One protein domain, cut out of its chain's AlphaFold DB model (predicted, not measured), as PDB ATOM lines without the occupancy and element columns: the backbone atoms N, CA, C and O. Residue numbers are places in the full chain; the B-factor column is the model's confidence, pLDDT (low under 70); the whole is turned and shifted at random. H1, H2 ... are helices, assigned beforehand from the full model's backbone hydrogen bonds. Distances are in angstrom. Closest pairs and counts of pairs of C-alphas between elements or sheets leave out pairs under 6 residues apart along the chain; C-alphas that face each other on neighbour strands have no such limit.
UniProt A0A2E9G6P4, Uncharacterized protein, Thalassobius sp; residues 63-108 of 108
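This is residues 63 to 108 of the 108 residues of an uncharacterized protein of Thalassobius sp (UniProt A0A2E9G6P4). This model has little regular structure: it is a rod in which helix H1 sticks out at one end, the short H2 follows, and an unnamed stretch, residues 80 to 108, runs on to the other end and folds back on itself in a loop. The printed part has 46 residues, of which 15 are in the two named helices, H1 then H2; there is no named strand, and the class is all helix. It is extended, with a radius of gyration of the C-alphas of 15.0 A, and spans 51 by 16 by 12 A.

Look first at H1, residues 63 to 73; residues 63 to 76 stand free. H2, residues 76 to 79, is close to H1 but not clearly touching: their closest C-alphas, of Lys 73 and Thr 79, are 6.8 A apart. In H1 every O i to N i+4 pair is within hydrogen-bond range; H2 is too short for such a pair.

Find C-alpha 63 at (121.811, 16.264, -42.447); from there H1 runs 15.4 A to C-alpha 73. H2 runs 5.1 A, ending at C-alpha 79, (123.181, -4.650, -49.715).

The C-alphas farthest apart, of Lys 63 and Gly 96, are 50.8 A apart. The printed part has no cut, and the link from H1 to H2 is tight. Residues 77 to 84 have pLDDT under 70.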
ATOM      1  N   LYS A  63     120.549  16.988 -42.722       93.62
ATOM      2  CA  LYS A  63     121.811  16.264 -42.447       93.62
ATOM      3  C   LYS A  63     121.589  14.946 -41.687       93.62
ATOM      4  O   LYS A  63     122.290  13.965 -41.912       93.62
ATOM      5  N   ARG A  64     120.587  14.903 -40.800       92.12
ATOM      6  CA  ARG A  64     120.206  13.694 -40.054       92.12
ATOM      7  C   ARG A  64     119.603  12.616 -40.957       92.12
ATOM      8  O   ARG A  64     119.876  11.443 -40.733       92.12
ATOM      9  N   GLN A  65     118.781  12.993 -41.934       89.44
ATOM     10  CA  GLN A  65     118.213  12.049 -42.902       89.44
ATOM     11  C   GLN A  65     119.301  11.470 -43.805       89.44
ATOM     12  O   GLN A  65     119.361  10.257 -43.951       89.44
ATOM     13  N   LEU A  66     120.210  12.314 -44.302       90.56
ATOM     14  CA  LEU A  66     121.329  11.874 -45.141       90.56
ATOM     15  C   LEU A  66     122.210  10.839 -44.424       90.56
ATOM     16  O   LEU A  66     122.407   9.745 -44.938       90.56
ATOM     17  N   ARG A  67     122.611  11.110 -43.174       90.00
ATOM     18  CA  ARG A  67     123.386  10.149 -42.362       90.00
ATOM     19  C   ARG A  67     122.664   8.818 -42.138       90.00
ATOM     20  O   ARG A  67     123.301   7.771 -42.097       90.00
ATOM     21  N   LYS A  68     121.340   8.844 -41.948       88.12
ATOM     22  CA  LYS A  68     120.542   7.618 -41.777       88.12
ATOM     23  C   LYS A  68     120.488   6.804 -43.068       88.12
ATOM     24  O   LYS A  68     120.595   5.587 -43.011       88.12
ATOM     25  N   GLU A  69     120.330   7.469 -44.206       86.50
ATOM     26  CA  GLU A  69     120.311   6.815 -45.517       86.50
ATOM     27  C   GLU A  69     121.665   6.189 -45.853       86.50
ATOM     28  O   GLU A  69     121.710   5.033 -46.265       86.50
ATOM     29  N   GLU A  70     122.763   6.902 -45.601       88.62
ATOM     30  CA  GLU A  70     124.124   6.373 -45.748       88.62
ATOM     31  C   GLU A  70     124.348   5.144 -44.857       88.62
ATOM     32  O   GLU A  70     124.839   4.118 -45.327       88.62
ATOM     33  N   ALA A  71     123.921   5.204 -43.591       84.19
ATOM     34  CA  ALA A  71     124.030   4.076 -42.669       84.19
ATOM     35  C   ALA A  71     123.213   2.854 -43.127       84.19
ATOM     36  O   ALA A  71     123.693   1.730 -43.023       84.19
ATOM     37  N   MET A  72     122.003   3.056 -43.660       79.12
ATOM     38  CA  MET A  72     121.176   1.965 -44.191       79.12
ATOM     39  C   MET A  72     121.729   1.385 -45.493       79.12
ATOM     40  O   MET A  72     121.627   0.181 -45.712       79.12
ATOM     41  N   LYS A  73     122.324   2.223 -46.349       79.62
ATOM     42  CA  LYS A  73     122.943   1.790 -47.606       79.62
ATOM     43  C   LYS A  73     124.187   0.933 -47.369       79.62
ATOM     44  O   LYS A  73     124.455   0.037 -48.155       79.62
ATOM     45  N   ASN A  74     124.922   1.210 -46.294       79.69
ATOM     46  CA  ASN A  74     126.137   0.481 -45.927       79.69
ATOM     47  C   ASN A  74     125.868  -0.739 -45.035       79.69
ATOM     48  O   ASN A  74     126.804  -1.453 -44.680       79.69
ATOM     49  N   ASP A  75     124.618  -0.972 -44.629       76.31
ATOM     50  CA  ASP A  75     124.276  -2.128 -43.811       76.31
ATOM     51  C   ASP A  75     124.323  -3.394 -44.685       76.31
ATOM     52  O   ASP A  75     123.531  -3.513 -45.628       76.31
ATOM     53  N   PRO A  76     125.209  -4.361 -44.365       71.81
ATOM     54  CA  PRO A  76     125.422  -5.558 -45.175       71.81
ATOM     55  C   PRO A  76     124.147  -6.389 -45.353       71.81
ATOM     56  O   PRO A  76     124.026  -7.157 -46.306       71.81
ATOM     57  N   ARG A  77     123.175  -6.225 -44.445       66.94
ATOM     58  CA  ARG A  77     121.857  -6.844 -44.560       66.94
ATOM     59  C   ARG A  77     121.132  -6.341 -45.804       66.94
ATOM     60  O   ARG A  77     120.649  -7.147 -46.575       66.94
ATOM     61  N   TYR A  78     121.088  -5.036 -46.053       60.19
ATOM     62  CA  TYR A  78     120.301  -4.471 -47.157       60.19
ATOM     63  C   TYR A  78     121.056  -4.397 -48.489       60.19
ATOM     64  O   TYR A  78     120.433  -4.142 -49.518       60.19
ATOM     65  N   THR A  79     122.370  -4.623 -48.489       69.06
ATOM     66  CA  THR A  79     123.181  -4.650 -49.715       69.06
ATOM     67  C   THR A  79     123.122  -5.980 -50.456       69.06
ATOM     68  O   THR A  79     123.341  -5.992 -51.663       69.06
ATOM     69  N   ASP A  80     122.860  -7.093 -49.762       69.19
ATOM     70  CA  ASP A  80     122.873  -8.416 -50.387       69.19
ATOM     71  C   ASP A  80     121.551  -8.677 -51.140       69.19
ATOM     72  O   ASP A  80     120.486  -8.729 -50.516       69.19
ATOM     73  N   PRO A  81     121.571  -8.889 -52.470       66.88
ATOM     74  CA  PRO A  81     120.380  -9.262 -53.230       66.88
ATOM     75  C   PRO A  81     119.762 -10.581 -52.751       66.88
ATOM     76  O   PRO A  81     118.604 -10.858 -53.037       66.88
ATOM     77  N   LEU A  82     120.485 -11.423 -52.009       65.12
ATOM     78  CA  LEU A  82     119.889 -12.620 -51.407       65.12
ATOM     79  C   LEU A  82     118.974 -12.310 -50.205       65.12
ATOM     80  O   LEU A  82     118.242 -13.196 -49.750       65.12
ATOM     81  N   TYR A  83     119.006 -11.079 -49.683       62.16
ATOM     82  CA  TYR A  83     118.365 -10.686 -48.426       62.16
ATOM     83  C   TYR A  83     116.880 -10.316 -48.537       62.16
ATOM     84  O   TYR A  83     116.259 -10.114 -47.497       62.16
ATOM     85  N   PHE A  84     116.273 -10.236 -49.730       66.50
ATOM     86  CA  PHE A  84     114.889  -9.757 -49.929       66.50
ATOM     87  C   PHE A  84     113.873 -10.305 -48.896       66.50
ATOM     88  O   PHE A  84     113.311 -11.391 -49.040       66.50
ATOM     89  N   GLY A  85     113.646  -9.540 -47.821       71.44
ATOM     90  CA  GLY A  85     112.719  -9.851 -46.727       71.44
ATOM     91  C   GLY A  85     113.113 -11.009 -45.796       71.44
ATOM     92  O   GLY A  85     112.348 -11.343 -44.887       71.44
ATOM     93  N   HIS A  86     114.276 -11.635 -45.970       75.56
ATOM     94  CA  HIS A  86     114.663 -12.822 -45.212       75.56
ATOM     95  C   HIS A  86     115.651 -12.537 -44.088       75.56
ATOM     96  O   HIS A  86     116.816 -12.250 -44.327       75.56
ATOM     97  N   LYS A  87     115.238 -12.778 -42.832       75.06
ATOM     98  CA  LYS A  87     116.163 -12.750 -41.679       75.06
ATOM     99  C   LYS A  87     117.326 -13.747 -41.826       75.06
ATOM    100  O   LYS A  87     118.392 -13.521 -41.266       75.06
ATOM    101  N   LYS A  88     117.113 -14.863 -42.532       77.88
ATOM    102  CA  LYS A  88     118.137 -15.867 -42.861       77.88
ATOM    103  C   LYS A  88     117.960 -16.319 -44.311       77.88
ATOM    104  O   LYS A  88     116.809 -16.548 -44.695       77.88
ATOM    105  N   PRO A  89     119.049 -16.504 -45.077       81.19
ATOM    106  CA  PRO A  89     118.964 -16.933 -46.466       81.19
ATOM    107  C   PRO A  89     118.214 -18.273 -46.575       81.19
ATOM    108  O   PRO A  89     118.443 -19.181 -45.763       81.19
ATOM    109  N   PRO A  90     117.297 -18.424 -47.546       86.56
ATOM    110  CA  PRO A  90     116.575 -19.674 -47.750       86.56
ATOM    111  C   PRO A  90     117.507 -20.860 -48.038       86.56
ATOM    112  O   PRO A  90     118.491 -20.747 -48.766       86.56
ATOM    113  N   LYS A  91     117.172 -22.040 -47.499       87.94
ATOM    114  CA  LYS A  91     117.938 -23.276 -47.730       87.94
ATOM    115  C   LYS A  91     117.863 -23.689 -49.205       87.94
ATOM    116  O   LYS A  91     116.775 -24.042 -49.657       87.94
ATOM    117  N   LYS A  92     119.012 -23.738 -49.888       87.81
ATOM    118  CA  LYS A  92     119.154 -24.273 -51.254       87.81
ATOM    119  C   LYS A  92     118.850 -25.774 -51.266       87.81
ATOM    120  O   LYS A  92     119.462 -26.535 -50.510       87.81
ATOM    121  N   ARG A  93     117.888 -26.206 -52.084       91.06
ATOM    122  CA  ARG A  93     117.496 -27.620 -52.229       91.06
ATOM    123  C   ARG A  93     117.811 -28.146 -53.631       91.06
ATOM    124  O   ARG A  93     117.856 -27.360 -54.576       91.06
ATOM    125  N   PRO A  94     118.015 -29.467 -53.786       94.62
ATOM    126  CA  PRO A  94     118.163 -30.064 -55.106       94.62
ATOM    127  C   PRO A  94     116.882 -29.896 -55.931       94.62
ATOM    128  O   PRO A  94     115.781 -29.716 -55.388       94.62
ATOM    129  N   VAL A  95     117.038 -29.986 -57.250       94.06
ATOM    130  CA  VAL A  95     115.939 -29.890 -58.217       94.06
ATOM    131  C   VAL A  95     114.844 -30.907 -57.862       94.06
ATOM    132  O   VAL A  95     115.125 -32.031 -57.450       94.06
ATOM    133  N   GLY A  96     113.581 -30.480 -57.920       93.44
ATOM    134  CA  GLY A  96     112.415 -31.304 -57.563       93.44
ATOM    135  C   GLY A  96     112.043 -31.316 -56.074       93.44
ATOM    136  O   GLY A  96     110.895 -31.601 -55.742       93.44
ATOM    137  N   LYS A  97     112.951 -30.928 -55.167       94.00
ATOM    138  CA  LYS A  97     112.676 -30.847 -53.714       94.00
ATOM    139  C   LYS A  97     112.554 -29.412 -53.188       94.00
ATOM    140  O   LYS A  97     112.462 -29.206 -51.977       94.00
ATOM    141  N   GLN A  98     112.558 -28.419 -54.075       94.56
ATOM    142  CA  GLN A  98     112.484 -27.000 -53.723       94.56
ATOM    143  C   GLN A  98     111.136 -26.641 -53.091       94.56
ATOM    144  O   GLN A  98     110.074 -27.053 -53.580       94.56
ATOM    145  N   LYS A  99     111.155 -25.835 -52.027       90.88
ATOM    146  CA  LYS A  99     109.935 -25.382 -51.335       90.88
ATOM    147  C   LYS A  99     109.627 -23.935 -51.702       90.88
ATOM    148  O   LYS A  99     110.538 -23.127 -51.852       90.88
ATOM    149  N   TYR A 100     108.341 -23.618 -51.825       90.50
ATOM    150  CA  TYR A 100     107.888 -22.248 -52.041       90.50
ATOM    151  C   TYR A 100     108.132 -21.399 -50.793       90.50
ATOM    152  O   TYR A 100     107.791 -21.811 -49.679       90.50
ATOM    153  N   CYS A 101     108.705 -20.217 -50.978       86.94
ATOM    154  CA  CYS A 101     108.890 -19.256 -49.911       86.94
ATOM    155  C   CYS A 101     107.802 -18.179 -49.932       86.94
ATOM    156  O   CYS A 101     107.621 -17.484 -50.925       86.94
ATOM    157  N   LYS A 102     107.135 -17.991 -48.787       85.12
ATOM    158  CA  LYS A 102     106.065 -16.997 -48.607       85.12
ATOM    159  C   LYS A 102     106.545 -15.540 -48.662       85.12
ATOM    160  O   LYS A 102     105.723 -14.658 -48.853       85.12
ATOM    161  N   VAL A 103     107.841 -15.301 -48.462       82.88
ATOM    162  CA  VAL A 103     108.426 -13.953 -48.407       82.88
ATOM    163  C   VAL A 103     108.967 -13.537 -49.775       82.88
ATOM    164  O   VAL A 103     108.572 -12.500 -50.287       82.88
ATOM    165  N   CYS A 104     109.816 -14.369 -50.396       82.31
ATOM    166  CA  CYS A 104     110.346 -14.102 -51.739       82.31
ATOM    167  C   CYS A 104     109.333 -14.338 -52.862       82.31
ATOM    168  O   CYS A 104     109.497 -13.818 -53.959       82.31
ATOM    169  N   GLY A 105     108.354 -15.220 -52.647       84.88
ATOM    170  CA  GLY A 105     107.436 -15.648 -53.697       84.88
ATOM    171  C   GLY A 105     108.045 -16.577 -54.758       84.88
ATOM    172  O   GLY A 105     107.407 -16.805 -55.783       84.88
ATOM    173  N   ILE A 106     109.239 -17.138 -54.525       86.12
ATOM    174  CA  ILE A 106     109.930 -18.088 -55.420       86.12
ATOM    175  C   ILE A 106     110.190 -19.436 -54.721       86.12
ATOM    176  O   ILE A 106     109.988 -19.576 -53.510       86.12
ATOM    177  N   ARG A 107     110.615 -20.463 -55.476       87.56
ATOM    178  CA  ARG A 107     110.998 -21.779 -54.925       87.56
ATOM    179  C   ARG A 107     112.510 -21.837 -54.662       87.56
ATOM    180  O   ARG A 107     113.281 -21.504 -55.555       87.56
ATOM    181  N   HIS A 108     112.907 -22.302 -53.470       87.12
ATOM    182  CA  HIS A 108     114.312 -22.499 -53.055       87.12
ATOM    183  C   HIS A 108     114.639 -23.955 -52.703       87.12
ATOM    184  O   HIS A 108     113.784 -24.639 -52.069       87.12
TER     185      HIS A 108